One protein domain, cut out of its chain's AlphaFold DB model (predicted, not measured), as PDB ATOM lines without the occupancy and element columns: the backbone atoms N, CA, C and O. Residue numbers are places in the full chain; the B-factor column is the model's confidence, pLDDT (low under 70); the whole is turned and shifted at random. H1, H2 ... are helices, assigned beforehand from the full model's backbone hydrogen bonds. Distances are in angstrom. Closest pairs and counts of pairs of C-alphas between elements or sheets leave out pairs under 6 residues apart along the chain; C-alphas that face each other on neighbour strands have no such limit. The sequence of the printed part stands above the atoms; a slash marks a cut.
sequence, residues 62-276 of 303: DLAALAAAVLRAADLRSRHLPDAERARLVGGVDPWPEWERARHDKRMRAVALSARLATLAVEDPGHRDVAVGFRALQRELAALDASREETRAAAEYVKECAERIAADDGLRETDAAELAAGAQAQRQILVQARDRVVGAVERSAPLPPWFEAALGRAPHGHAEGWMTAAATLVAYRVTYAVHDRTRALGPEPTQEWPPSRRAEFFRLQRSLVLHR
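What this domain is: This is residues 62 to 276 of the 303 residues of an uncharacterized protein of Pseudonocardia sp. 73-21 (UniProt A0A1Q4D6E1). A head of five helices, H1, H6, H7, H8 and H9, sits at one end of a long, thin arm made of H2, H3, H4 and H5, and the arm gives the length. H8 is the middle of the head and touches its other four helices; H3 and H4 form a hairpin at the arm's far end. The printed part has 215 residues with nine named helices, H1 to H9 in chain order, and no named strand: all helix, packed mostly crossed. It is extended, with a radius of gyration of the C-alphas of 31.0 A and spans of 103 by 36 by 29 A.

How they stand to each other: H6, residues 176 to 202, touches H1, residues 62 to 79, with residues 178 to 189 alone, at a steep tilt of 44 degrees; the closest C-alphas, Val 70 and Gly 182, are 4.3 A apart. H8, residues 223 to 239, touches H6 at 56 degrees, steep, closest at C-alphas Arg 194 and Ala 231, 4.6 A. H9, residues 259 to 275, forms a hairpin with H8, closest at C-alphas Trp 226 and His 275, 5.3 A. H7, residues 209 to 215, touches H9, C-alphas Leu 215 and Leu 272 being closest at 6.2 A. H5, residues 148 to 174, meets H6 only through their link and touches H2, residues 83 to 93, closest at C-alphas Val 93 and Val 158, 5.3 A. H3, residues 96 to 119, and H4, residues 127 to 146, form a hairpin at a shallow tilt of 28 degrees, closest at C-alphas Leu 113 and Phe 134, 5.8 A. Every O i to N i+4 pair is within hydrogen-bond range in H2 to H9, and 13 of 14 in H1.

Where its parts are: H1 begins at C-alpha 62 (127.573, 202.842, 184.884). H6 is 39.1 A long, H5 37.5 A and H3 35.4 A. H9 ends at C-alpha 275 (153.430, 213.221, 175.775).

The domain as a whole: The C-alphas farthest apart, of Glu 123 and Pro 206, are 103.5 A apart. The printed part has no cut; H8 to H9 is a long link. Residues 148 to 151 and 220 to 222 are under pLDDT 70.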
ATOM      1  N   ASP A  62     127.247 203.549 186.122       94.75
ATOM      2  CA  ASP A  62     127.573 202.842 184.884       94.75
ATOM      3  C   ASP A  62     129.088 202.654 184.733       94.75
ATOM      4  O   ASP A  62     129.575 201.528 184.582       94.75
ATOM      5  N   LEU A  63     129.877 203.726 184.861       95.25
ATOM      6  CA  LEU A  63     131.339 203.632 184.899       95.25
ATOM      7  C   LEU A  63     131.818 202.785 186.070       95.25
ATOM      8  O   LEU A  63     132.852 202.118 185.963       95.25
ATOM      9  N   ALA A  64     131.085 202.781 187.184       96.50
ATOM     10  CA  ALA A  64     131.415 201.930 188.303       96.50
ATOM     11  C   ALA A  64     131.252 200.447 187.993       96.50
ATOM     12  O   ALA A  64     132.137 199.667 188.367       96.50
ATOM     13  N   ALA A  65     130.189 200.075 187.289       97.50
ATOM     14  CA  ALA A  65     129.974 198.720 186.813       97.50
ATOM     15  C   ALA A  65     131.044 198.306 185.788       97.50
ATOM     16  O   ALA A  65     131.598 197.205 185.893       97.50
ATOM     17  N   LEU A  66     131.401 199.199 184.857       98.19
ATOM     18  CA  LEU A  66     132.457 198.951 183.870       98.19
ATOM     19  C   LEU A  66     133.824 198.756 184.534       98.19
ATOM     20  O   LEU A  66     134.507 197.769 184.257       98.19
ATOM     21  N   ALA A  67     134.209 199.640 185.456       97.81
ATOM     22  CA  ALA A  67     135.464 199.523 186.196       97.81
ATOM     23  C   ALA A  67     135.523 198.206 186.985       97.81
ATOM     24  O   ALA A  67     136.540 197.514 186.976       97.81
ATOM     25  N   ALA A  68     134.413 197.808 187.614       97.88
ATOM     26  CA  ALA A  68     134.331 196.530 188.310       97.88
ATOM     27  C   ALA A  68     134.507 195.335 187.353       97.88
ATOM     28  O   ALA A  68     135.181 194.371 187.710       97.88
ATOM     29  N   ALA A  69     133.960 195.393 186.134       98.06
ATOM     30  CA  ALA A  69     134.168 194.357 185.121       98.06
ATOM     31  C   ALA A  69     135.635 194.265 184.664       98.06
ATOM     32  O   ALA A  69     136.166 193.161 184.536       98.06
ATOM     33  N   VAL A  70     136.316 195.404 184.484       98.19
ATOM     34  CA  VAL A  70     137.755 195.442 184.166       98.19
ATOM     35  C   VAL A  70     138.580 194.793 185.276       98.19
ATOM     36  O   VAL A  70     139.421 193.937 184.994       98.19
ATOM     37  N   LEU A  71     138.324 195.164 186.534       96.81
ATOM     38  CA  LEU A  71     139.055 194.633 187.685       96.81
ATOM     39  C   LEU A  71     138.809 193.132 187.879       96.81
ATOM     40  O   LEU A  71     139.764 192.397 188.115       96.81
ATOM     41  N   ARG A  72     137.567 192.657 187.699       97.19
ATOM     42  CA  ARG A  72     137.259 191.217 187.706       97.19
ATOM     43  C   ARG A  72     138.026 190.470 186.619       97.19
ATOM     44  O   ARG A  72     138.662 189.468 186.910       97.19
ATOM     45  N   ALA A  73     138.038 190.977 185.387       96.94
ATOM     46  CA  ALA A  73     138.804 190.348 184.314       96.94
ATOM     47  C   ALA A  73     140.319 190.358 184.588       96.94
ATOM     48  O   ALA A  73     141.018 189.427 184.204       96.94
ATOM     49  N   ALA A  74     140.853 191.394 185.241       94.94
ATOM     50  CA  ALA A  74     142.258 191.429 185.645       94.94
ATOM     51  C   ALA A  74     142.583 190.388 186.731       94.94
ATOM     52  O   ALA A  74     143.649 189.777 186.668       94.94
ATOM     53  N   ASP A  75     141.671 190.170 187.682       94.88
ATOM     54  CA  ASP A  75     141.783 189.113 188.692       94.88
ATOM     55  C   ASP A  75     141.767 187.719 188.047       94.88
ATOM     56  O   ASP A  75     142.673 186.927 188.292       94.88
ATOM     57  N   LEU A  76     140.826 187.453 187.135       95.50
ATOM     58  CA  LEU A  76     140.762 186.183 186.397       95.50
ATOM     59  C   LEU A  76     142.050 185.904 185.611       95.50
ATOM     60  O   LEU A  76     142.646 184.845 185.773       95.50
ATOM     61  N   ARG A  77     142.572 186.888 184.860       94.06
ATOM     62  CA  ARG A  77     143.859 186.738 184.145       94.06
ATOM     63  C   ARG A  77     145.025 186.417 185.074       94.06
ATOM     64  O   ARG A  77     145.974 185.783 184.637       94.06
ATOM     65  N   SER A  78     144.985 186.868 186.329       92.69
ATOM     66  CA  SER A  78     146.054 186.579 187.293       92.69
ATOM     67  C   SER A  78     146.072 185.119 187.763       92.69
ATOM     68  O   SER A  78     147.088 184.671 188.289       92.69
ATOM     69  N   ARG A  79     144.973 184.382 187.548       94.12
ATOM     70  CA  ARG A  79     144.854 182.943 187.823       94.12
ATOM     71  C   ARG A  79     145.354 182.084 186.662       94.12
ATOM     72  O   ARG A  79     145.635 180.908 186.866       94.12
ATOM     73  N   HIS A  80     145.435 182.658 185.463       95.94
ATOM     74  CA  HIS A  80     145.915 181.973 184.263       95.94
ATOM     75  C   HIS A  80     147.436 181.896 184.268       95.94
ATOM     76  O   HIS A  80     148.123 182.748 184.842       95.94
ATOM     77  N   LEU A  81     147.974 180.897 183.576       95.38
ATOM     78  CA  LEU A  81     149.399 180.827 183.308       95.38
ATOM     79  C   LEU A  81     149.838 182.088 182.545       95.38
ATOM     80  O   LEU A  81     149.223 182.435 181.528       95.38
ATOM     81  N   PRO A  82     150.925 182.754 182.982       93.62
ATOM     82  CA  PRO A  82     151.515 183.846 182.223       93.62
ATOM     83  C   PRO A  82     151.871 183.388 180.807       93.62
ATOM     84  O   PRO A  82     152.411 182.296 180.630       93.62
ATOM     85  N   ASP A  83     151.655 184.238 179.801       91.38
ATOM     86  CA  ASP A  83     151.855 183.860 178.392       91.38
ATOM     87  C   ASP A  83     153.265 183.319 178.107       91.38
ATOM     88  O   ASP A  83     153.423 182.368 177.347       91.38
ATOM     89  N   ALA A  84     154.294 183.870 178.762       92.88
ATOM     90  CA  ALA A  84     155.670 183.389 178.638       92.88
ATOM     91  C   ALA A  84     155.858 181.974 179.213       92.88
ATOM     92  O   ALA A  84     156.588 181.160 178.648       92.88
ATOM     93  N   GLU A  85     155.193 181.668 180.327       94.69
ATOM     94  CA  GLU A  85     155.229 180.331 180.910       94.69
ATOM     95  C   GLU A  85     154.432 179.346 180.061       94.69
ATOM     96  O   GLU A  85     154.939 178.268 179.761       94.69
ATOM     97  N   ARG A  86     153.237 179.731 179.602       95.94
ATOM     98  CA  ARG A  86     152.437 178.905 178.696       95.94
ATOM     99  C   ARG A  86     153.198 178.612 177.400       95.94
ATOM    100  O   ARG A  86     153.255 177.460 176.988       95.94
ATOM    101  N   ALA A  87     153.841 179.614 176.798       93.81
ATOM    102  CA  ALA A  87     154.674 179.440 175.607       93.81
ATOM    103  C   ALA A  87     155.850 178.483 175.854       93.81
ATOM    104  O   ALA A  87     156.140 177.638 175.010       93.81
ATOM    105  N   ARG A  88     156.493 178.566 177.028       92.38
ATOM    106  CA  ARG A  88     157.540 177.618 177.431       92.38
ATOM    107  C   ARG A  88     157.005 176.186 177.534       92.38
ATOM    108  O   ARG A  88     157.664 175.278 177.043       92.38
ATOM    109  N   LEU A  89     155.842 175.983 178.159       92.00
ATOM    110  CA  LEU A  89     155.234 174.653 178.288       92.00
ATOM    111  C   LEU A  89     154.844 174.083 176.918       92.00
ATOM    112  O   LEU A  89     155.155 172.931 176.636       92.00
ATOM    113  N   VAL A  90     154.230 174.896 176.050       92.19
ATOM    114  CA  VAL A  90     153.868 174.501 174.676       92.19
ATOM    115  C   VAL A  90     155.114 174.094 173.889       92.19
ATOM    116  O   VAL A  90     155.153 173.000 173.335       92.19
ATOM    117  N   GLY A  91     156.182 174.896 173.947       86.50
ATOM    118  CA  GLY A  91     157.456 174.558 173.309       86.50
ATOM    119  C   GLY A  91     158.115 173.283 173.855       86.50
ATOM    120  O   GLY A  91     158.919 172.672 173.154       86.50
ATOM    121  N   GLY A  92     157.774 172.859 175.077       85.44
ATOM    122  CA  GLY A  92     158.180 171.568 175.631       85.44
ATOM    123  C   GLY A  92     157.392 170.382 175.063       85.44
ATOM    124  O   GLY A  92     157.955 169.301 174.918       85.44
ATOM    125  N   VAL A  93     156.116 170.577 174.717       88.12
ATOM    126  CA  VAL A  93     155.213 169.527 174.211       88.12
ATOM    127  C   VAL A  93     155.339 169.338 172.695       88.12
ATOM    128  O   VAL A  93     155.351 168.201 172.223       88.12
ATOM    129  N   ASP A  94     155.466 170.426 171.934       85.06
ATOM    130  CA  ASP A  94     155.419 170.420 170.461       85.06
ATOM    131  C   ASP A  94     156.405 169.453 169.766       85.06
ATOM    132  O   ASP A  94     156.007 168.813 168.789       85.06
ATOM    133  N   PRO A  95     157.660 169.265 170.227       83.50
ATOM    134  CA  PRO A  95     158.608 168.357 169.569       83.50
ATOM    135  C   PRO A  95     158.280 166.866 169.757       83.50
ATOM    136  O   PRO A  95     158.807 166.007 169.044       83.50
ATOM    137  N   TRP A  96     157.434 166.529 170.735       83.19
ATOM    138  CA  TRP A  96     157.233 165.148 171.168       83.19
ATOM    139  C   TRP A  96     156.583 164.240 170.111       83.19
ATOM    140  O   TRP A  96     157.110 163.151 169.854       83.19
ATOM    141  N   PRO A  97     155.500 164.654 169.422       85.38
ATOM    142  CA  PRO A  97     154.873 163.822 168.399       85.38
ATOM    143  C   PRO A  97     155.798 163.534 167.210       85.38
ATOM    144  O   PRO A  97     155.695 162.479 166.588       85.38
ATOM    145  N   GLU A  98     156.701 164.457 166.868       85.69
ATOM    146  CA  GLU A  98     157.689 164.246 165.804       85.69
ATOM    147  C   GLU A  98     158.729 163.203 166.198       85.69
ATOM    148  O   GLU A  98     159.029 162.308 165.404       85.69
ATOM    149  N   TRP A  99     159.226 163.273 167.434       84.94
ATOM    150  CA  TRP A  99     160.135 162.267 167.973       84.94
ATOM    151  C   TRP A  99     159.487 160.874 167.989       84.94
ATOM    152  O   TRP A  99     160.092 159.895 167.536       84.94
ATOM    153  N   GLU A 100     158.229 160.781 168.433       86.00
ATOM    154  CA  GLU A 100     157.495 159.516 168.501       86.00
ATOM    155  C   GLU A 100     157.244 158.916 167.107       86.00
ATOM    156  O   GLU A 100     157.492 157.722 166.895       86.00
ATOM    157  N   ARG A 101     156.859 159.747 166.127       89.25
ATOM    158  CA  ARG A 101     156.734 159.339 164.718       89.25
ATOM    159  C   ARG A 101     158.064 158.854 164.145       89.25
ATOM    160  O   ARG A 101     158.128 157.748 163.611       89.25
ATOM    161  N   ALA A 102     159.144 159.618 164.318       89.06
ATOM    162  CA  ALA A 102     160.466 159.251 163.810       89.06
ATOM    163  C   ALA A 102     160.947 157.903 164.375       89.06
ATOM    164  O   ALA A 102     161.536 157.086 163.657       89.06
ATOM    165  N   ARG A 103     160.666 157.642 165.656       88.69
ATOM    166  CA  ARG A 103     160.968 156.364 166.303       88.69
ATOM    167  C   ARG A 103     160.108 155.226 165.755       88.69
ATOM    168  O   ARG A 103     160.642 154.149 165.473       88.69
ATOM    169  N   HIS A 104     158.804 155.447 165.598       91.69
ATOM    170  CA  HIS A 104     157.886 154.462 165.026       91.69
ATOM    171  C   HIS A 104     158.313 154.057 163.607       91.69
ATOM    172  O   HIS A 104     158.494 152.867 163.338       91.69
ATOM    173  N   ASP A 105     158.592 155.028 162.738       94.56
ATOM    174  CA  ASP A 105     158.994 154.792 161.349       94.56
ATOM    175  C   ASP A 105     160.297 153.992 161.254       94.56
ATOM    176  O   ASP A 105     160.402 153.016 160.501       94.56
ATOM    177  N   LYS A 106     161.303 154.356 162.059       93.56
ATOM    178  CA  LYS A 106     162.572 153.615 162.117       93.56
ATOM    179  C   LYS A 106     162.369 152.186 162.610       93.56
ATOM    180  O   LYS A 106     162.977 151.266 162.061       93.56
ATOM    181  N   ARG A 107     161.487 151.975 163.592       94.19
ATOM    182  CA  ARG A 107     161.148 150.638 164.096       94.19
ATOM    183  C   ARG A 107     160.471 149.791 163.020       94.19
ATOM    184  O   ARG A 107     160.881 148.650 162.820       94.19
ATOM    185  N   MET A 108     159.507 150.347 162.291       96.69
ATOM    186  CA  MET A 108     158.831 149.644 161.196       96.69
ATOM    187  C   MET A 108     159.804 149.257 160.077       96.69
ATOM    188  O   MET A 108     159.787 148.122 159.601       96.69
ATOM    189  N   ARG A 109     160.729 150.154 159.711       96.50
ATOM    190  CA  ARG A 109     161.788 149.853 158.731       96.50
ATOM    191  C   ARG A 109     162.747 148.765 159.216       96.50
ATOM    192  O   ARG A 109     163.125 147.899 158.430       96.50
ATOM    193  N   ALA A 110     163.125 148.778 160.495       95.31
ATOM    194  CA  ALA A 110     163.980 147.743 161.073       95.31
ATOM    195  C   ALA A 110     163.294 146.366 161.058       95.31
ATOM    196  O   ALA A 110     163.925 145.380 160.682       95.31
ATOM    197  N   VAL A 111     161.997 146.305 161.386       96.56
ATOM    198  CA  VAL A 111     161.189 145.075 161.291       96.56
ATOM    199  C   VAL A 111     161.135 144.562 159.850       96.56
ATOM    200  O   VAL A 111     161.376 143.380 159.620       96.56
ATOM    201  N   ALA A 112     160.904 145.439 158.868       96.50
ATOM    202  CA  ALA A 112     160.870 145.053 157.458       96.50
ATOM    203  C   ALA A 112     162.216 144.489 156.957       96.50
ATOM    204  O   ALA A 112     162.243 143.465 156.274       96.50
ATOM    205  N   LEU A 113     163.345 145.114 157.322       95.44
ATOM    206  CA  LEU A 113     164.673 144.593 156.970       95.44
ATOM    207  C   LEU A 113     164.981 143.272 157.684       95.44
ATOM    208  O   LEU A 113     165.563 142.381 157.073       95.44
ATOM    209  N   SER A 114     164.561 143.118 158.943       96.62
ATOM    210  CA  SER A 114     164.707 141.860 159.682       96.62
ATOM    211  C   SER A 114     163.916 140.724 159.034       96.62
ATOM    212  O   SER A 114     164.463 139.637 158.856       96.62
ATOM    213  N   ALA A 115     162.673 140.979 158.616       96.38
ATOM    214  CA  ALA A 115     161.862 140.001 157.895       96.38
ATOM    215  C   ALA A 115     162.523 139.593 156.570       96.38
ATOM    216  O   ALA A 115     162.589 138.410 156.246       96.38
ATOM    217  N   ARG A 116     163.089 140.558 155.833       95.31
ATOM    218  CA  ARG A 116     163.820 140.283 154.591       95.31
ATOM    219  C   ARG A 116     165.083 139.448 154.830       95.31
ATOM    220  O   ARG A 116     165.333 138.514 154.073       95.31
ATOM    221  N   LEU A 117     165.847 139.729 155.889       95.00
ATOM    222  CA  LEU A 117     167.008 138.910 156.274       95.00
ATOM    223  C   LEU A 117     166.628 137.468 156.599       95.00
ATOM    224  O   LEU A 117     167.380 136.568 156.251       95.00
ATOM    225  N   ALA A 118     165.469 137.243 157.222       95.06
ATOM    226  CA  ALA A 118     165.001 135.898 157.550       95.06
ATOM    227  C   ALA A 118     164.674 135.051 156.306       95.06
ATOM    228  O   ALA A 118     164.699 133.826 156.380       95.06
ATOM    229  N   THR A 119     164.370 135.690 155.171       95.06
ATOM    230  CA  THR A 119     164.040 135.004 153.909       95.06
ATOM    231  C   THR A 119     165.226 134.820 152.962       95.06
ATOM    232  O   THR A 119     165.147 133.993 152.058       95.06
ATOM    233  N   LEU A 120     166.306 135.591 153.128       94.62
ATOM    234  CA  LEU A 120     167.464 135.557 152.231       94.62
ATOM    235  C   LEU A 120     168.496 134.538 152.721       94.62
ATOM    236  O   LEU A 120     168.944 134.612 153.866       94.62
ATOM    237  N   ALA A 121     168.933 133.647 151.829       92.75
ATOM    238  CA  ALA A 121     170.099 132.803 152.075       92.75
ATOM    239  C   ALA A 121     171.348 133.672 152.308       92.75
ATOM    240  O   ALA A 121     171.437 134.796 151.812       92.75
ATOM    241  N   VAL A 122     172.315 133.166 153.072       89.56
ATOM    242  CA  VAL A 122     173.536 133.922 153.416       89.56
ATOM    243  C   VAL A 122     174.390 134.187 152.173       89.56
ATOM    244  O   VAL A 122     175.076 135.203 152.086       89.56
ATOM    245  N   GLU A 123     174.312 133.287 151.199       92.69
ATOM    246  CA  GLU A 123     175.019 133.339 149.925       92.69
ATOM    247  C   GLU A 123     174.358 134.293 148.915       92.69
ATOM    248  O   GLU A 123     174.953 134.578 147.874       92.69
ATOM    249  N   ASP A 124     173.149 134.798 149.199       92.00
ATOM    250  CA  ASP A 124     172.459 135.743 148.323       92.00
ATOM    251  C   ASP A 124     173.243 137.072 148.263       92.00
ATOM    252  O   ASP A 124     173.511 137.676 149.312       92.00
ATOM    253  N   PRO A 125     173.584 137.581 147.062       84.81
ATOM    254  CA  PRO A 125     174.260 138.867 146.901       84.81
ATOM    255  C   PRO A 125     173.581 140.027 147.649       84.81
ATOM    256  O   PRO A 125     174.264 140.932 148.126       84.81
ATOM    257  N   GLY A 126     172.251 139.991 147.806       90.38
ATOM    258  CA  GLY A 126     171.481 141.006 148.527       90.38
ATOM    259  C   GLY A 126     171.515 140.883 150.056       90.38
ATOM    260  O   GLY A 126     171.147 141.837 150.747       90.38
ATOM    261  N   HIS A 127     171.962 139.753 150.617       93.38
ATOM    262  CA  HIS A 127     171.970 139.519 152.065       93.38
ATOM    263  C   HIS A 127     172.844 140.543 152.801       93.38
ATOM    264  O   HIS A 127     172.431 141.133 153.805       93.38
ATOM    265  N   ARG A 128     174.048 140.807 152.275       92.94
ATOM    266  CA  ARG A 128     175.015 141.730 152.888       92.94
ATOM    267  C   ARG A 128     174.466 143.152 152.986       92.94
ATOM    268  O   ARG A 128     174.602 143.773 154.042       92.94
ATOM    269  N   ASP A 129     173.821 143.644 151.935       92.88
ATOM    270  CA  ASP A 129     173.285 145.006 151.884       92.88
ATOM    271  C   ASP A 129     172.123 145.192 152.863       92.88
ATOM    272  O   ASP A 129     172.097 146.157 153.635       92.88
ATOM    273  N   VAL A 130     171.202 144.223 152.918       94.19
ATOM    274  CA  VAL A 130     170.094 144.234 153.887       94.19
ATOM    275  C   VAL A 130     170.638 144.159 155.322       94.19
ATOM    276  O   VAL A 130     170.165 144.887 156.196       94.19
ATOM    277  N   ALA A 131     171.686 143.364 155.569       93.75
ATOM    278  CA  ALA A 131     172.315 143.236 156.886       93.75
ATOM    279  C   ALA A 131     173.053 144.512 157.321       93.75
ATOM    280  O   ALA A 131     173.105 144.830 158.513       93.75
ATOM    281  N   VAL A 132     173.650 145.252 156.381       95.19
ATOM    282  CA  VAL A 132     174.249 146.570 156.647       95.19
ATOM    283  C   VAL A 132     173.158 147.592 156.970       95.19
ATOM    284  O   VAL A 132     173.265 148.280 157.988       95.19
ATOM    285  N   GLY A 133     172.087 147.646 156.172       95.00
ATOM    286  CA  GLY A 133     170.956 148.551 156.400       95.00
ATOM    287  C   GLY A 133     170.260 148.311 157.742       95.00
ATOM    288  O   GLY A 133     169.977 149.258 158.476       95.00
ATOM    289  N   PHE A 134     170.056 147.045 158.115       95.94
ATOM    290  CA  PHE A 134     169.476 146.677 159.406       95.94
ATOM    291  C   PHE A 134     170.355 147.128 160.580       95.94
ATOM    292  O   PHE A 134     169.863 147.764 161.511       95.94
ATOM    293  N   ARG A 135     171.673 146.887 160.514       96.00
ATOM    294  CA  ARG A 135     172.630 147.332 161.545       96.00
ATOM    295  C   ARG A 135     172.751 148.854 161.639       96.00
ATOM    296  O   ARG A 135     173.037 149.377 162.715       96.00
ATOM    297  N   ALA A 136     172.586 149.578 160.533       95.38
ATOM    298  CA  ALA A 136     172.520 151.039 160.553       95.38
ATOM    299  C   ALA A 136     171.267 151.519 161.306       95.38
ATOM    300  O   ALA A 136     171.395 152.275 162.265       95.38
ATOM    301  N   LEU A 137     170.086 150.985 160.970       94.31
ATOM    302  CA  LEU A 137     168.838 151.321 161.668       94.31
ATOM    303  C   LEU A 137     168.855 150.935 163.150       94.31
ATOM    304  O   LEU A 137     168.336 151.685 163.970       94.31
ATOM    305  N   GLN A 138     169.467 149.806 163.519       93.94
ATOM    306  CA  GLN A 138     169.623 149.439 164.928       93.94
ATOM    307  C   GLN A 138     170.488 150.438 165.701       93.94
ATOM    308  O   GLN A 138     170.156 150.754 166.837       93.94
ATOM    309  N   ARG A 139     171.557 150.973 165.096       93.88
ATOM    310  CA  ARG A 139     172.378 152.023 165.723       93.88
ATOM    311  C   ARG A 139     171.616 153.334 165.873       93.88
ATOM    312  O   ARG A 139     171.712 153.963 166.917       93.88
ATOM    313  N   GLU A 140     170.832 153.721 164.871       92.56
ATOM    314  CA  GLU A 140     169.977 154.911 164.953       92.56
ATOM    315  C   GLU A 140     168.879 154.766 166.016       92.56
ATOM    316  O   GLU A 140     168.643 155.694 166.785       92.56
ATOM    317  N   LEU A 141     168.228 153.599 166.096       90.81
ATOM    318  CA  LEU A 141     167.252 153.297 167.146       90.81
ATOM    319  C   LEU A 141     167.905 153.261 168.525       90.81
ATOM    320  O   LEU A 141     167.340 153.811 169.457       90.81
ATOM    321  N   ALA A 142     169.096 152.673 168.653       88.25
ATOM    322  CA  ALA A 142     169.850 152.676 169.900       88.25
ATOM    323  C   ALA A 142     170.289 154.088 170.305       88.25
ATOM    324  O   ALA A 142     170.293 154.379 171.488       88.25
ATOM    325  N   ALA A 143     170.608 154.982 169.364       88.12
ATOM    326  CA  ALA A 143     170.898 156.384 169.668       88.12
ATOM    327  C   ALA A 143     169.643 157.135 170.155       88.12
ATOM    328  O   ALA A 143     169.708 157.855 171.149       88.12
ATOM    329  N   LEU A 144     168.491 156.913 169.510       84.69
ATOM    330  CA  LEU A 144     167.196 157.448 169.957       84.69
ATOM    331  C   LEU A 144     166.748 156.862 171.304       84.69
ATOM    332  O   LEU A 144     166.140 157.559 172.107       84.69
ATOM    333  N   ASP A 145     167.037 155.585 171.556       80.31
ATOM    334  CA  ASP A 145     166.732 154.913 172.818       80.31
ATOM    335  C   ASP A 145     167.812 155.172 173.895       80.31
ATOM    336  O   ASP A 145     167.549 154.979 175.071       80.31
ATOM    337  N   ALA A 146     169.023 155.616 173.556       78.44
ATOM    338  CA  ALA A 146     170.036 156.049 174.527       78.44
ATOM    339  C   ALA A 146     169.761 157.477 174.997       78.44
ATOM    340  O   ALA A 146     169.974 157.784 176.166       78.44
ATOM    341  N   SER A 147     169.151 158.306 174.142       72.62
ATOM    342  CA  SER A 147     168.514 159.531 174.620       72.62
ATOM    343  C   SER A 147     167.356 159.223 175.582       72.62
ATOM    344  O   SER A 147     166.861 160.143 176.207       72.62
ATOM    345  N   ARG A 148     166.913 157.960 175.748       62.19
ATOM    346  CA  ARG A 148     165.651 157.594 176.411       62.19
ATOM    347  C   ARG A 148     165.594 157.780 177.915       62.19
ATOM    348  O   ARG A 148     164.490 157.910 178.428       62.19
ATOM    349  N   GLU A 149     166.708 157.755 178.637       57.22
ATOM    350  CA  GLU A 149     166.677 158.112 180.065       57.22
ATOM    351  C   GLU A 149     166.420 159.613 180.233       57.22
ATOM    352  O   GLU A 149     165.553 159.998 181.019       57.22
ATOM    353  N   GLU A 150     167.030 160.441 179.380       62.78
ATOM    354  CA  GLU A 150     166.649 161.848 179.214       62.78
ATOM    355  C   GLU A 150     165.212 161.959 178.667       62.78
ATOM    356  O   GLU A 150     164.441 162.788 179.135       62.78
ATOM    357  N   THR A 151     164.791 161.065 177.763       63.06
ATOM    358  CA  THR A 151     163.446 161.042 177.168       63.06
ATOM    359  C   THR A 151     162.363 160.534 178.119       63.06
ATOM    360  O   THR A 151     161.205 160.849 177.906       63.06
ATOM    361  N   ARG A 152     162.663 159.739 179.155       70.75
ATOM    362  CA  ARG A 152     161.669 159.297 180.149       70.75
ATOM    363  C   ARG A 152     161.368 160.436 181.107       70.75
ATOM    364  O   ARG A 152     160.198 160.736 181.314       70.75
ATOM    365  N   ALA A 153     162.410 161.101 181.604       75.69
ATOM    366  CA  ALA A 153     162.258 162.367 182.307       75.69
ATOM    367  C   ALA A 153     161.565 163.405 181.406       75.69
ATOM    368  O   ALA A 153     160.670 164.105 181.866       75.69
ATOM    369  N   ALA A 154     161.885 163.444 180.105       77.62
ATOM    370  CA  ALA A 154     161.192 164.305 179.152       77.62
ATOM    371  C   ALA A 154     159.739 163.874 178.892       77.62
ATOM    372  O   ALA A 154     158.900 164.738 178.714       77.62
ATOM    373  N   ALA A 155     159.404 162.582 178.898       82.31
ATOM    374  CA  ALA A 155     158.033 162.092 178.735       82.31
ATOM    375  C   ALA A 155     157.174 162.472 179.944       82.31
ATOM    376  O   ALA A 155     156.041 162.920 179.789       82.31
ATOM    377  N   GLU A 156     157.724 162.300 181.148       87.25
ATOM    378  CA  GLU A 156     157.093 162.724 182.398       87.25
ATOM    379  C   GLU A 156     156.938 164.254 182.426       87.25
ATOM    380  O   GLU A 156     155.851 164.746 182.715       87.25
ATOM    381  N   TYR A 157     157.962 164.998 182.000       86.25
ATOM    382  CA  TYR A 157     157.913 166.452 181.840       86.25
ATOM    383  C   TYR A 157     156.889 166.913 180.791       86.25
ATOM    384  O   TYR A 157     156.126 167.838 181.050       86.25
ATOM    385  N   VAL A 158     156.827 166.274 179.620       88.94
ATOM    386  CA  VAL A 158     155.849 166.567 178.556       88.94
ATOM    387  C   VAL A 158     154.438 166.297 179.056       88.94
ATOM    388  O   VAL A 158     153.545 167.107 178.819       88.94
ATOM    389  N   LYS A 159     154.237 165.194 179.785       90.81
ATOM    390  CA  LYS A 159     152.958 164.881 180.420       90.81
ATOM    391  C   LYS A 159     152.566 165.961 181.432       90.81
ATOM    392  O   LYS A 159     151.452 166.464 181.350       90.81
ATOM    393  N   GLU A 160     153.475 166.361 182.320       93.06
ATOM    394  CA  GLU A 160     153.235 167.449 183.277       93.06
ATOM    395  C   GLU A 160     152.908 168.769 182.557       93.06
ATOM    396  O   GLU A 160     151.956 169.461 182.913       93.06
ATOM    397  N   CYS A 161     153.653 169.111 181.502       92.56
ATOM    398  CA  CYS A 161     153.394 170.300 180.692       92.56
ATOM    399  C   CYS A 161     152.001 170.250 180.057       92.56
ATOM    400  O   CYS A 161     151.266 171.234 180.137       92.56
ATOM    401  N   ALA A 162     151.626 169.116 179.464       93.62
ATOM    402  CA  ALA A 162     150.321 168.918 178.846       93.62
ATOM    403  C   ALA A 162     149.179 169.006 179.871       93.62
ATOM    404  O   ALA A 162     148.180 169.667 179.604       93.62
ATOM    405  N   GLU A 163     149.336 168.411 181.055       96.19
ATOM    406  CA  GLU A 163     148.361 168.505 182.150       96.19
ATOM    407  C   GLU A 163     148.189 169.952 182.630       96.19
ATOM    408  O   GLU A 163     147.064 170.418 182.812       96.19
ATOM    409  N   ARG A 164     149.290 170.699 182.772       96.88
ATOM    410  CA  ARG A 164     149.254 172.118 183.152       96.88
ATOM    411  C   ARG A 164     148.611 173.000 182.083       96.88
ATOM    412  O   ARG A 164     147.853 173.897 182.437       96.88
ATOM    413  N   ILE A 165     148.892 172.751 180.801       96.56
ATOM    414  CA  ILE A 165     148.243 173.454 179.683       96.56
ATOM    415  C   ILE A 165     146.745 173.147 179.672       96.56
ATOM    416  O   ILE A 165     145.951 174.074 179.607       96.56
ATOM    417  N   ALA A 166     146.353 171.877 179.800       97.06
ATOM    418  CA  ALA A 166     144.946 171.482 179.809       97.06
ATOM    419  C   ALA A 166     144.177 172.092 180.994       97.06
ATOM    420  O   ALA A 166     143.037 172.524 180.833       97.06
ATOM    421  N   ALA A 167     144.802 172.168 182.173       96.75
ATOM    422  CA  ALA A 167     144.222 172.842 183.331       96.75
ATOM    423  C   ALA A 167     144.035 174.353 183.089       96.75
ATOM    424  O   ALA A 167     142.973 174.891 183.400       96.75
ATOM    425  N   ASP A 168     145.030 175.030 182.504       97.75
ATOM    426  CA  ASP A 168     144.933 176.448 182.126       97.75
ATOM    427  C   ASP A 168     143.884 176.688 181.032       97.75
ATOM    428  O   ASP A 168     143.121 177.647 181.110       97.75
ATOM    429  N   ASP A 169     143.787 175.798 180.043       97.50
ATOM    430  CA  ASP A 169     142.792 175.877 178.974       97.50
ATOM    431  C   ASP A 169     141.367 175.735 179.534       97.50
ATOM    432  O   ASP A 169     140.492 176.520 179.169       97.50
ATOM    433  N   GLY A 170     141.145 174.827 180.492       97.56
ATOM    434  CA  GLY A 170     139.858 174.704 181.185       97.56
ATOM    435  C   GLY A 170     139.476 175.958 181.987       97.56
ATOM    436  O   GLY A 170     138.311 176.369 181.984       97.56
ATOM    437  N   LEU A 171     140.449 176.615 182.632       96.94
ATOM    438  CA  LEU A 171     140.228 177.907 183.297       96.94
ATOM    439  C   LEU A 171     139.909 179.013 182.284       96.94
ATOM    440  O   LEU A 171     138.962 179.772 182.475       96.94
ATOM    441  N   ARG A 172     140.662 179.089 181.181       96.44
ATOM    442  CA  ARG A 172     140.452 180.076 180.111       96.44
ATOM    443  C   ARG A 172     139.091 179.928 179.440       96.44
ATOM    444  O   ARG A 172     138.476 180.946 179.138       96.44
ATOM    445  N   GLU A 173     138.633 178.700 179.215       97.56
ATOM    446  CA  GLU A 173     137.306 178.421 178.662       97.56
ATOM    447  C   GLU A 173     136.203 178.874 179.624       97.56
ATOM    448  O   GLU A 173     135.282 179.580 179.213       97.56
ATOM    449  N   THR A 174     136.345 178.552 180.914       97.81
ATOM    450  CA  THR A 174     135.401 178.972 181.963       97.81
ATOM    451  C   THR A 174     135.324 180.497 182.082       97.81
ATOM    452  O   THR A 174     134.233 181.053 182.164       97.81
ATOM    453  N   ASP A 175     136.471 181.179 182.039       98.19
ATOM    454  CA  ASP A 175     136.576 182.628 182.249       98.19
ATOM    455  C   ASP A 175     136.352 183.459 180.966       98.19
ATOM    456  O   ASP A 175     136.416 184.694 180.995       98.19
ATOM    457  N   ALA A 176     136.142 182.818 179.810       97.50
ATOM    458  CA  ALA A 176     136.172 183.474 178.501       97.50
ATOM    459  C   ALA A 176     135.159 184.625 178.377       97.50
ATOM    460  O   ALA A 176     135.486 185.693 177.840       97.50
ATOM    461  N   ALA A 177     133.938 184.429 178.883       97.81
ATOM    462  CA  ALA A 177     132.867 185.419 178.803       97.81
ATOM    463  C   ALA A 177     133.183 186.666 179.645       97.81
ATOM    464  O   ALA A 177     133.086 187.797 179.158       97.81
ATOM    465  N   GLU A 178     133.636 186.481 180.881       97.88
ATOM    466  CA  GLU A 178     134.018 187.546 181.807       97.88
ATOM    467  C   GLU A 178     135.247 188.313 181.312       97.88
ATOM    468  O   GLU A 178     135.303 189.543 181.418       97.88
ATOM    469  N   LEU A 179     136.222 187.618 180.722       97.50
ATOM    470  CA  LEU A 179     137.394 188.245 180.117       97.50
ATOM    471  C   LEU A 179     137.026 189.113 178.915       97.50
ATOM    472  O   LEU A 179     137.546 190.231 178.783       97.50
ATOM    473  N   ALA A 180     136.117 188.629 178.065       97.94
ATOM    474  CA  ALA A 180     135.581 189.392 176.947       97.94
ATOM    475  C   ALA A 180     134.785 190.614 177.436       97.94
ATOM    476  O   ALA A 180     134.991 191.722 176.928       97.94
ATOM    477  N   ALA A 181     133.949 190.444 178.465       97.56
ATOM    478  CA  ALA A 181     133.192 191.525 179.088       97.56
ATOM    479  C   ALA A 181     134.115 192.598 179.685       97.56
ATOM    480  O   ALA A 181     133.926 193.786 179.426       97.56
ATOM    481  N   GLY A 182     135.166 192.208 180.412       98.12
ATOM    482  CA  GLY A 182     136.148 193.151 180.950       98.12
ATOM    483  C   GLY A 182     136.950 193.872 179.862       98.12
ATOM    484  O   GLY A 182     137.211 195.068 179.979       98.12
ATOM    485  N   ALA A 183     137.302 193.193 178.764       97.81
ATOM    486  CA  ALA A 183     137.957 193.836 177.623       97.81
ATOM    487  C   ALA A 183     137.037 194.855 176.923       97.81
ATOM    488  O   ALA A 183     137.490 195.932 176.530       97.81
ATOM    489  N   GLN A 184     135.748 194.537 176.788       98.44
ATOM    490  CA  GLN A 184     134.750 195.470 176.265       98.44
ATOM    491  C   GLN A 184     134.550 196.665 177.201       98.44
ATOM    492  O   GLN A 184     134.545 197.803 176.730       98.44
ATOM    493  N   ALA A 185     134.469 196.428 178.510       98.50
ATOM    494  CA  ALA A 185     134.342 197.485 179.504       98.50
ATOM    495  C   ALA A 185     135.535 198.452 179.468       98.50
ATOM    496  O   ALA A 185     135.338 199.665 179.459       98.50
ATOM    497  N   GLN A 186     136.765 197.942 179.328       98.06
ATOM    498  CA  GLN A 186     137.956 198.784 179.179       98.06
ATOM    499  C   GLN A 186     137.867 199.699 177.949       98.06
ATOM    500  O   GLN A 186     138.209 200.880 178.026       98.06
ATOM    501  N   ARG A 187     137.399 199.173 176.807       98.44
ATOM    502  CA  ARG A 187     137.191 199.979 175.592       98.44
ATOM    503  C   ARG A 187     136.151 201.072 175.820       98.44
ATOM    504  O   ARG A 187     136.378 202.206 175.416       98.44
ATOM    505  N   GLN A 188     135.046 200.748 176.488       98.38
ATOM    506  CA  GLN A 188     133.988 201.713 176.790       98.38
ATOM    507  C   GLN A 188     134.473 202.823 177.729       98.38
ATOM    508  O   GLN A 188     134.244 203.994 177.434       98.38
ATOM    509  N   ILE A 189     135.210 202.486 178.794       98.31
ATOM    510  CA  ILE A 189     135.817 203.483 179.692       98.31
ATOM    511  C   ILE A 189     136.754 204.407 178.908       98.31
ATOM    512  O   ILE A 189     136.707 205.619 179.097       98.31
ATOM    513  N   LEU A 190     137.587 203.867 178.012       98.00
ATOM    514  CA  LEU A 190     138.505 204.673 177.200       98.00
ATOM    515  C   LEU A 190     137.779 205.637 176.254       98.00
ATOM    516  O   LEU A 190     138.207 206.782 176.127       98.00
ATOM    517  N   VAL A 191     136.692 205.197 175.612       97.62
ATOM    518  CA  VAL A 191     135.863 206.063 174.757       97.62
ATOM    519  C   VAL A 191     135.263 207.198 175.583       97.62
ATOM    520  O   VAL A 191     135.492 208.361 175.265       97.62
ATOM    521  N   GLN A 192     134.608 206.884 176.702       97.50
ATOM    522  CA  GLN A 192     134.005 207.908 177.560       97.50
ATOM    523  C   GLN A 192     135.047 208.870 178.146       97.50
ATOM    524  O   GLN A 192     134.825 210.078 178.212       97.50
ATOM    525  N   ALA A 193     136.211 208.356 178.545       97.12
ATOM    526  CA  ALA A 193     137.327 209.168 179.012       97.12
ATOM    527  C   ALA A 193     137.813 210.136 177.924       97.12
ATOM    528  O   ALA A 193     138.057 211.309 178.208       97.12
ATOM    529  N   ARG A 194     137.921 209.667 176.675       96.12
ATOM    530  CA  ARG A 194     138.278 210.513 175.534       96.12
ATOM    531  C   ARG A 194     137.227 211.594 175.296       96.12
ATOM    532  O   ARG A 194     137.607 212.755 175.186       96.12
ATOM    533  N   ASP A 195     135.946 211.243 175.283       95.06
ATOM    534  CA  ASP A 195     134.852 212.196 175.053       95.06
ATOM    535  C   ASP A 195     134.825 213.299 176.120       95.06
ATOM    536  O   ASP A 195     134.659 214.477 175.805       95.06
ATOM    537  N   ARG A 196     135.083 212.943 177.386       95.31
ATOM    538  CA  ARG A 196     135.208 213.911 178.487       95.31
ATOM    539  C   ARG A 196     136.377 214.869 178.288       95.31
ATOM    540  O   ARG A 196     136.209 216.074 178.468       95.31
ATOM    541  N   VAL A 197     137.547 214.358 177.899       94.31
ATOM    542  CA  VAL A 197     138.725 215.199 177.625       94.31
ATOM    543  C   VAL A 197     138.464 216.115 176.430       94.31
ATOM    544  O   VAL A 197     138.727 217.312 176.524       94.31
ATOM    545  N   VAL A 198     137.921 215.585 175.330       93.19
ATOM    546  CA  VAL A 198     137.575 216.366 174.132       93.19
ATOM    547  C   VAL A 198     136.596 217.477 174.496       93.19
ATOM    548  O   VAL A 198     136.896 218.643 174.252       93.19
ATOM    549  N   GLY A 199     135.494 217.149 175.172       90.88
ATOM    550  CA  GLY A 199     134.500 218.137 175.578       90.88
ATOM    551  C   GLY A 199     135.071 219.224 176.496       90.88
ATOM    552  O   GLY A 199     134.746 220.400 176.330       90.88
ATOM    553  N   ALA A 200     135.948 218.865 177.438       91.62
ATOM    554  CA  ALA A 200     136.612 219.837 178.306       91.62
ATOM    555  C   ALA A 200     137.555 220.766 177.518       91.62
ATOM    556  O   ALA A 200     137.554 221.979 177.739       91.62
ATOM    557  N   VAL A 201     138.322 220.221 176.570       89.62
ATOM    558  CA  VAL A 201     139.238 220.990 175.714       89.62
ATOM    559  C   VAL A 201     138.470 221.917 174.768       89.62
ATOM    560  O   VAL A 201     138.784 223.105 174.703       89.62
ATOM    561  N   GLU A 202     137.435 221.423 174.086       88.56
ATOM    562  CA  GLU A 202     136.607 222.207 173.156       88.56
ATOM    563  C   GLU A 202     135.920 223.386 173.852       88.56
ATOM    564  O   GLU A 202     135.887 224.498 173.324       88.56
ATOM    565  N   ARG A 203     135.430 223.180 175.081       86.62
ATOM    566  CA  ARG A 203     134.820 224.246 175.892       86.62
ATOM    567  C   ARG A 203     135.836 225.168 176.565       86.62
ATOM    568  O   ARG A 203     135.426 226.100 177.259       86.62
ATOM    569  N   SER A 204     137.140 224.914 176.401       86.31
ATOM    570  CA  SER A 204     138.205 225.585 177.157       86.31
ATOM    571  C   SER A 204     137.918 225.584 178.668       86.31
ATOM    572  O   SER A 204     138.076 226.599 179.354       86.31
ATOM    573  N   ALA A 205     137.413 224.459 179.179       86.69
ATOM    574  CA  ALA A 205     137.074 224.292 180.583       86.69
ATOM    575  C   ALA A 205     138.350 224.231 181.444       86.69
ATOM    576  O   ALA A 205     139.379 223.727 180.988       86.69
ATOM    577  N   PRO A 206     138.312 224.731 182.694       87.75
ATOM    578  CA  PRO A 206     139.426 224.554 183.616       87.75
ATOM    579  C   PRO A 206     139.619 223.063 183.912       87.75
ATOM    580  O   PRO A 206     138.711 222.399 184.417       87.75
ATOM    581  N   LEU A 207     140.807 222.548 183.600       90.81
ATOM    582  CA  LEU A 207     141.163 221.149 183.824       90.81
ATOM    583  C   LEU A 207     141.590 220.930 185.288       90.81
ATOM    584  O   LEU A 207     142.079 221.860 185.937       90.81
ATOM    585  N   PRO A 208     141.434 219.711 185.837       92.75
ATOM    586  CA  PRO A 208     141.896 219.405 187.186       92.75
ATOM    587  C   PRO A 208     143.404 219.640 187.381       92.75
ATOM    588  O   PRO A 208     144.191 219.307 186.490       92.75
ATOM    589  N   PRO A 209     143.854 220.094 188.568       92.06
ATOM    590  CA  PRO A 209     145.277 220.322 188.840       92.06
ATOM    591  C   PRO A 209     146.155 219.084 188.631       92.06
ATOM    592  O   PRO A 209     147.248 219.190 188.081       92.06
ATOM    593  N   TRP A 210     145.674 217.897 189.019       94.81
ATOM    594  CA  TRP A 210     146.387 216.638 188.785       94.81
ATOM    595  C   TRP A 210     146.596 216.362 187.289       94.81
ATOM    596  O   TRP A 210     147.620 215.797 186.905       94.81
ATOM    597  N   PHE A 211     145.648 216.771 186.444       94.75
ATOM    598  CA  PHE A 211     145.698 216.564 185.002       94.75
ATOM    599  C   PHE A 211     146.724 217.510 184.374       94.75
ATOM    600  O   PHE A 211     147.637 217.061 183.679       94.75
ATOM    601  N   GLU A 212     146.639 218.807 184.692       91.25
ATOM    602  CA  GLU A 212     147.590 219.809 184.197       91.25
ATOM    603  C   GLU A 212     149.022 219.542 184.685       91.25
ATOM    604  O   GLU A 212     149.978 219.711 183.930       91.25
ATOM    605  N   ALA A 213     149.194 219.070 185.925       90.19
ATOM    606  CA  ALA A 213     150.509 218.727 186.464       90.19
ATOM    607  C   ALA A 213     151.174 217.558 185.714       90.19
ATOM    608  O   ALA A 213     152.399 217.553 185.547       90.19
ATOM    609  N   ALA A 214     150.380 216.581 185.259       92.88
ATOM    610  CA  ALA A 214     150.870 215.403 184.552       92.88
ATOM    611  C   ALA A 214     151.096 215.644 183.055       92.88
ATOM    612  O   ALA A 214     152.153 215.282 182.539       92.88
ATOM    613  N   LEU A 215     150.125 216.250 182.369       90.94
ATOM    614  CA  LEU A 215     150.094 216.354 180.904       90.94
ATOM    615  C   LEU A 215     150.247 217.775 180.370       90.94
ATOM    616  O   LEU A 215     150.358 217.950 179.159       90.94
ATOM    617  N   GLY A 216     150.256 218.791 181.231       87.06
ATOM    618  CA  GLY A 216     150.217 220.183 180.796       87.06
ATOM    619  C   GLY A 216     148.921 220.536 180.062       87.06
ATOM    620  O   GLY A 216     147.919 219.822 180.122       87.06
ATOM    621  N   ARG A 217     148.942 221.672 179.362       81.81
ATOM    622  CA  ARG A 217     147.832 222.105 178.502       81.81
ATOM    623  C   ARG A 217     147.879 221.388 177.157       81.81
ATOM    624  O   ARG A 217     148.954 220.996 176.711       81.81
ATOM    625  N   ALA A 218     146.724 221.262 176.506       80.69
ATOM    626  CA  ALA A 218     146.632 220.664 175.178       80.69
ATOM    627  C   ALA A 218     147.570 221.385 174.181       80.69
ATOM    628  O   ALA A 218     147.547 222.619 174.118       80.69
ATOM    629  N   PRO A 219     148.406 220.654 173.420       79.44
ATOM    630  CA  PRO A 219     149.344 221.257 172.480       79.44
ATOM    631  C   PRO A 219     148.631 221.843 171.252       79.44
ATOM    632  O   PRO A 219     147.630 221.310 170.771       79.44
ATOM    633  N   HIS A 220     149.188 222.925 170.698       67.00
ATOM    634  CA  HIS A 220     148.769 223.467 169.406       67.00
ATOM    635  C   HIS A 220     149.385 222.620 168.275       67.00
ATOM    636  O   HIS A 220     150.549 222.797 167.926       67.00
ATOM    637  N   GLY A 221     148.611 221.680 167.720       62.56
ATOM    638  CA  GLY A 221     149.074 220.730 166.695       62.56
ATOM    639  C   GLY A 221     149.728 219.464 167.278       62.56
ATOM    640  O   GLY A 221     150.306 219.495 168.357       62.56
ATOM    641  N   HIS A 222     149.605 218.329 166.570       54.91
ATOM    642  CA  HIS A 222     149.983 216.973 167.034       54.91
ATOM    643  C   HIS A 222     149.320 216.546 168.364       54.91
ATOM    644  O   HIS A 222     149.957 216.003 169.264       54.91
ATOM    645  N   ALA A 223     148.005 216.757 168.475       81.44
ATOM    646  CA  ALA A 223     147.227 216.471 169.683       81.44
ATOM    647  C   ALA A 223     146.925 214.978 169.923       81.44
ATOM    648  O   ALA A 223     146.403 214.633 170.975       81.44
ATOM    649  N   GLU A 224     147.226 214.085 168.979       88.25
ATOM    650  CA  GLU A 224     146.729 212.701 169.008       88.25
ATOM    651  C   GLU A 224     147.398 211.862 170.111       88.25
ATOM    652  O   GLU A 224     146.703 211.277 170.942       88.25
ATOM    653  N   GLY A 225     148.732 211.918 170.230       89.44
ATOM    654  CA  GLY A 225     149.462 211.265 171.326       89.44
ATOM    655  C   GLY A 225     149.121 211.842 172.705       89.44
ATOM    656  O   GLY A 225     148.926 211.096 173.664       89.44
ATOM    657  N   TRP A 226     148.959 213.167 172.794       92.81
ATOM    658  CA  TRP A 226     148.510 213.837 174.019       92.81
ATOM    659  C   TRP A 226     147.091 213.410 174.414       92.81
ATOM    660  O   TRP A 226     146.853 213.070 175.569       92.81
ATOM    661  N   MET A 227     146.164 213.356 173.453       94.31
ATOM    662  CA  MET A 227     144.774 212.950 173.667       94.31
ATOM    663  C   MET A 227     144.679 211.487 174.104       94.31
ATOM    664  O   MET A 227     143.930 211.156 175.019       94.31
ATOM    665  N   THR A 228     145.476 210.608 173.495       94.50
ATOM    666  CA  THR A 228     145.564 209.199 173.890       94.50
ATOM    667  C   THR A 228     146.104 209.059 175.315       94.50
ATOM    668  O   THR A 228     145.519 208.331 176.120       94.50
ATOM    669  N   ALA A 229     147.157 209.798 175.679       95.25
ATOM    670  CA  ALA A 229     147.683 209.799 177.044       95.25
ATOM    671  C   ALA A 229     146.672 210.362 178.060       95.25
ATOM    672  O   ALA A 229     146.494 209.783 179.132       95.25
ATOM    673  N   ALA A 230     145.963 211.437 177.704       95.75
ATOM    674  CA  ALA A 230     144.909 212.048 178.510       95.75
ATOM    675  C   ALA A 230     143.740 211.096 178.774       95.75
ATOM    676  O   ALA A 230     143.372 210.880 179.930       95.75
ATOM    677  N   ALA A 231     143.193 210.481 177.724       97.00
ATOM    678  CA  ALA A 231     142.105 209.519 177.846       97.00
ATOM    679  C   ALA A 231     142.531 208.294 178.668       97.00
ATOM    680  O   ALA A 231     141.792 207.851 179.542       97.00
ATOM    681  N   THR A 232     143.749 207.782 178.453       97.62
ATOM    682  CA  THR A 232     144.254 206.627 179.217       97.62
ATOM    683  C   THR A 232     144.472 206.975 180.693       97.62
ATOM    684  O   THR A 232     144.183 206.158 181.564       97.62
ATOM    685  N   LEU A 233     144.930 208.193 181.001       97.75
ATOM    686  CA  LEU A 233     145.063 208.672 182.376       97.75
ATOM    687  C   LEU A 233     143.705 208.780 183.084       97.75
ATOM    688  O   LEU A 233     143.562 208.300 184.207       97.75
ATOM    689  N   VAL A 234     142.706 209.377 182.431       97.50
ATOM    690  CA  VAL A 234     141.341 209.467 182.975       97.50
ATOM    691  C   VAL A 234     140.753 208.066 183.173       97.50
ATOM    692  O   VAL A 234     140.260 207.761 184.257       97.50
ATOM    693  N   ALA A 235     140.888 207.181 182.181       98.06
ATOM    694  CA  ALA A 235     140.437 205.794 182.272       98.06
ATOM    695  C   ALA A 235     141.088 205.039 183.442       98.06
ATOM    696  O   ALA A 235     140.401 204.313 184.161       98.06
ATOM    697  N   TYR A 236     142.387 205.244 183.682       98.12
ATOM    698  CA  TYR A 236     143.093 204.670 184.829       98.12
ATOM    699  C   TYR A 236     142.510 205.159 186.158       98.12
ATOM    700  O   TYR A 236     142.214 204.350 187.040       98.12
ATOM    701  N   ARG A 237     142.296 206.471 186.306       97.81
ATOM    702  CA  ARG A 237     141.726 207.032 187.540       97.81
ATOM    703  C   ARG A 237     140.316 206.517 187.810       97.81
ATOM    704  O   ARG A 237     140.033 206.150 188.946       97.81
ATOM    705  N   VAL A 238     139.478 206.418 186.774       97.50
ATOM    706  CA  VAL A 238     138.127 205.836 186.864       97.50
ATOM    707  C   VAL A 238     138.190 204.364 187.277       97.50
ATOM    708  O   VAL A 238     137.513 203.957 188.224       97.50
ATOM    709  N   THR A 239     139.044 203.577 186.616       97.81
ATOM    710  CA  THR A 239     139.173 202.129 186.851       97.81
ATOM    711  C   THR A 239     139.619 201.821 188.280       97.81
ATOM    712  O   THR A 239     139.034 200.964 188.939       97.81
ATOM    713  N   TYR A 240     140.615 202.552 188.792       96.50
ATOM    714  CA  TYR A 240     141.208 202.307 190.113       96.50
ATOM    715  C   TYR A 240     140.720 203.256 191.216       96.50
ATOM    716  O   TYR A 240     141.318 203.269 192.292       96.50
ATOM    717  N   ALA A 241     139.666 204.039 190.960       95.75
ATOM    718  CA  ALA A 241     139.098 205.011 191.901       95.75
ATOM    719  C   ALA A 241     140.165 205.929 192.536       95.75
ATOM    720  O   ALA A 241     140.266 206.083 193.755       95.75
ATOM    721  N   VAL A 242     141.027 206.510 191.701       95.94
ATOM    722  CA  VAL A 242     142.083 207.409 192.175       95.94
ATOM    723  C   VAL A 242     141.482 208.785 192.432       95.94
ATOM    724  O   VAL A 242     141.142 209.493 191.494       95.94
ATOM    725  N   HIS A 243     141.416 209.187 193.701       92.38
ATOM    726  CA  HIS A 243     140.850 210.478 194.124       92.38
ATOM    727  C   HIS A 243     141.903 211.524 194.522       92.38
ATOM    728  O   HIS A 243     141.562 212.624 194.960       92.38
ATOM    729  N   ASP A 244     143.195 211.206 194.387       93.00
ATOM    730  CA  ASP A 244     144.274 212.140 194.721       93.00
ATOM    731  C   ASP A 244     144.185 213.385 193.825       93.00
ATOM    732  O   ASP A 244     144.177 213.285 192.594       93.00
ATOM    733  N   ARG A 245     144.089 214.563 194.454       89.94
ATOM    734  CA  ARG A 245     143.919 215.859 193.776       89.94
ATOM    735  C   ARG A 245     145.211 216.420 193.186       89.94
ATOM    736  O   ARG A 245     145.155 217.376 192.417       89.94
ATOM    737  N   THR A 246     146.356 215.860 193.562       89.31
ATOM    738  CA  THR A 246     147.691 216.354 193.205       89.31
ATOM    739  C   THR A 246     148.442 215.363 192.326       89.31
ATOM    740  O   THR A 246     149.019 215.749 191.310       89.31
ATOM    741  N   ARG A 247     148.401 214.072 192.668       93.00
ATOM    742  CA  ARG A 247     149.074 213.005 191.928       93.00
ATOM    743  C   ARG A 247     148.102 212.367 190.950       93.00
ATOM    744  O   ARG A 247     147.171 211.669 191.342       93.00
ATOM    745  N   ALA A 248     148.360 212.553 189.659       94.44
ATOM    746  CA  ALA A 248     147.511 212.038 188.588       94.44
ATOM    747  C   ALA A 248     147.275 210.522 188.665       94.44
ATOM    748  O   ALA A 248     146.146 210.071 188.497       94.44
ATOM    749  N   LEU A 249     148.315 209.748 188.989       95.69
ATOM    750  CA  LEU A 249     148.245 208.288 189.114       95.69
ATOM    751  C   LEU A 249     148.008 207.800 190.558       95.69
ATOM    752  O   LEU A 249     147.929 206.592 190.785       95.69
ATOM    753  N   GLY A 250     147.871 208.716 191.523       94.44
ATOM    754  CA  GLY A 250     147.765 208.395 192.948       94.44
ATOM    755  C   GLY A 250     149.118 208.088 193.612       94.44
ATOM    756  O   GLY A 250     150.159 208.552 193.130       94.44
ATOM    757  N   PRO A 251     149.124 207.362 194.747       93.19
ATOM    758  CA  PRO A 251     150.356 206.948 195.413       93.19
ATOM    759  C   PRO A 251     151.161 205.973 194.547       93.19
ATOM    760  O   PRO A 251     150.622 205.305 193.665       93.19
ATOM    761  N   GLU A 252     152.464 205.907 194.807       91.50
ATOM    762  CA  GLU A 252     153.357 204.981 194.113       91.50
ATOM    763  C   GLU A 252     152.982 203.524 194.452       91.50
ATOM    764  O   GLU A 252     152.615 203.247 195.600       91.50
ATOM    765  N   PRO A 253     153.024 202.596 193.477       92.38
ATOM    766  CA  PRO A 253     152.672 201.203 193.710       92.38
ATOM    767  C   PRO A 253     153.560 200.554 194.776       92.38
ATOM    768  O   PRO A 253     154.786 200.638 194.715       92.38
ATOM    769  N   THR A 254     152.941 199.827 195.706       92.88
ATOM    770  CA  THR A 254     153.644 198.970 196.673       92.88
ATOM    771  C   THR A 254     153.747 197.534 196.151       92.88
ATOM    772  O   THR A 254     153.118 197.167 195.154       92.88
ATOM    773  N   GLN A 255     154.539 196.687 196.820       89.06
ATOM    774  CA  GLN A 255     154.636 195.268 196.452       89.06
ATOM    775  C   GLN A 255     153.307 194.516 196.617       89.06
ATOM    776  O   GLN A 255     153.074 193.560 195.884       89.06
ATOM    777  N   GLU A 256     152.435 194.996 197.504       90.75
ATOM    778  CA  GLU A 256     151.106 194.441 197.790       90.75
ATOM    779  C   GLU A 256     150.089 194.689 196.667       90.75
ATOM    780  O   GLU A 256     149.041 194.048 196.620       90.75
ATOM    781  N   TRP A 257     150.360 195.626 195.752       91.06
ATOM    782  CA  TRP A 257     149.457 195.877 194.633       91.06
ATOM    783  C   TRP A 257     149.455 194.708 193.644       91.06
ATOM    784  O   TRP A 257     150.523 194.158 193.352       91.06
ATOM    785  N   PRO A 258     148.298 194.414 193.017       90.25
ATOM    786  CA  PRO A 258     148.228 193.453 191.927       90.25
ATOM    787  C   PRO A 258     149.279 193.762 190.847       90.25
ATOM    788  O   PRO A 258     149.369 194.919 190.408       90.25
ATOM    789  N   PRO A 259     150.066 192.770 190.380       88.75
ATOM    790  CA  PRO A 259     151.125 192.988 189.393       88.75
ATOM    791  C   PRO A 259     150.648 193.713 188.128       88.75
ATOM    792  O   PRO A 259     151.359 194.575 187.609       88.75
ATOM    793  N   SER A 260     149.423 193.422 187.680       87.38
ATOM    794  CA  SER A 260     148.761 194.066 186.540       87.38
ATOM    795  C   SER A 260     148.611 195.579 186.728       87.38
ATOM    796  O   SER A 260     149.050 196.351 185.874       87.38
ATOM    797  N   ARG A 261     148.091 196.019 187.881       93.56
ATOM    798  CA  ARG A 261     147.954 197.444 188.221       93.56
ATOM    799  C   ARG A 261     149.310 198.143 188.277       93.56
ATOM    800  O   ARG A 261     149.444 199.256 187.775       93.56
ATOM    801  N   ARG A 262     150.333 197.506 188.865       94.44
ATOM    802  CA  ARG A 262     151.688 198.090 188.923       94.44
ATOM    803  C   ARG A 262     152.284 198.263 187.527       94.44
ATOM    804  O   ARG A 262     152.839 199.315 187.220       94.44
ATOM    805  N   ALA A 263     152.163 197.243 186.675       92.00
ATOM    806  CA  ALA A 263     152.635 197.307 185.295       92.00
ATOM    807  C   ALA A 263     151.930 198.430 184.517       92.00
ATOM    808  O   ALA A 263     152.579 199.187 183.792       92.00
ATOM    809  N   GLU A 264     150.619 198.585 184.717       93.44
ATOM    810  CA  GLU A 264     149.844 199.665 184.117       93.44
ATOM    811  C   GLU A 264     150.278 201.050 184.613       93.44
ATOM    812  O   GLU A 264     150.483 201.940 183.783       93.44
ATOM    813  N   PHE A 265     150.504 201.214 185.922       96.50
ATOM    814  CA  PHE A 265     151.035 202.446 186.513       96.50
ATOM    815  C   PHE A 265     152.352 202.857 185.841       96.50
ATOM    816  O   PHE A 265     152.461 203.972 185.333       96.50
ATOM    817  N   PHE A 266     153.339 201.955 185.762       96.06
ATOM    818  CA  PHE A 266     154.647 202.274 185.173       96.06
ATOM    819  C   PHE A 266     154.589 202.486 183.655       96.06
ATOM    820  O   PHE A 266     155.357 203.276 183.096       96.06
ATOM    821  N   ARG A 267     153.691 201.793 182.948       95.12
ATOM    822  CA  ARG A 267     153.425 202.059 181.526       95.12
ATOM    823  C   ARG A 267     152.880 203.477 181.341       95.12
ATOM    824  O   ARG A 267     153.389 204.214 180.499       95.12
ATOM    825  N   LEU A 268     151.889 203.864 182.142       95.19
ATOM    826  CA  LEU A 268     151.283 205.189 182.087       95.19
ATOM    827  C   LEU A 268     152.261 206.283 182.485       95.19
ATOM    828  O   LEU A 268     152.396 207.252 181.752       95.19
ATOM    829  N   GLN A 269     153.006 206.109 183.571       95.00
ATOM    830  CA  GLN A 269     154.019 207.068 184.001       95.00
ATOM    831  C   GLN A 269     155.007 207.389 182.869       95.00
ATOM    832  O   GLN A 269     155.270 208.560 182.599       95.00
ATOM    833  N   ARG A 270     155.487 206.367 182.144       93.50
ATOM    834  CA  ARG A 270     156.336 206.554 180.954       93.50
ATOM    835  C   ARG A 270     155.604 207.295 179.833       93.50
ATOM    836  O   ARG A 270     156.153 208.238 179.275       93.50
ATOM    837  N   SER A 271     154.363 206.914 179.537       91.62
ATOM    838  CA  SER A 271     153.538 207.567 178.511       91.62
ATOM    839  C   SER A 271     153.290 209.052 178.800       91.62
ATOM    840  O   SER A 271     153.314 209.865 177.880       91.62
ATOM    841  N   LEU A 272     153.057 209.422 180.062       91.69
ATOM    842  CA  LEU A 272     152.816 210.810 180.467       91.69
ATOM    843  C   LEU A 272     154.064 211.673 180.269       91.69
ATOM    844  O   LEU A 272     153.959 212.798 179.796       91.69
ATOM    845  N   VAL A 273     155.248 211.133 180.573       89.19
ATOM    846  CA  VAL A 273     156.524 211.827 180.338       89.19
ATOM    847  C   VAL A 273     156.750 212.074 178.845       89.19
ATOM    848  O   VAL A 273     157.177 213.163 178.473       89.19
ATOM    849  N   LEU A 274     156.430 211.098 177.992       87.56
ATOM    850  CA  LEU A 274     156.616 211.206 176.540       87.56
ATOM    851  C   LEU A 274     155.683 212.229 175.880       87.56
ATOM    852  O   LEU A 274     156.068 212.860 174.899       87.56
ATOM    853  N   HIS A 275     154.461 212.382 176.394       87.19
ATOM    854  CA  HIS A 275     153.430 213.221 175.775       87.19
ATOM    855  C   HIS A 275     153.173 214.541 176.500       87.19
ATOM    856  O   HIS A 275     152.294 215.301 176.092       87.19
ATOM    857  N   ARG A 276     153.946 214.851 177.545       82.62
ATOM    858  CA  ARG A 276     153.923 216.174 178.160       82.62
ATOM    859  C   ARG A 276     154.550 217.182 177.187       82.62
ATOM    860  O   ARG A 276     155.721 217.026 176.837       82.62
TER     861      ARG A 276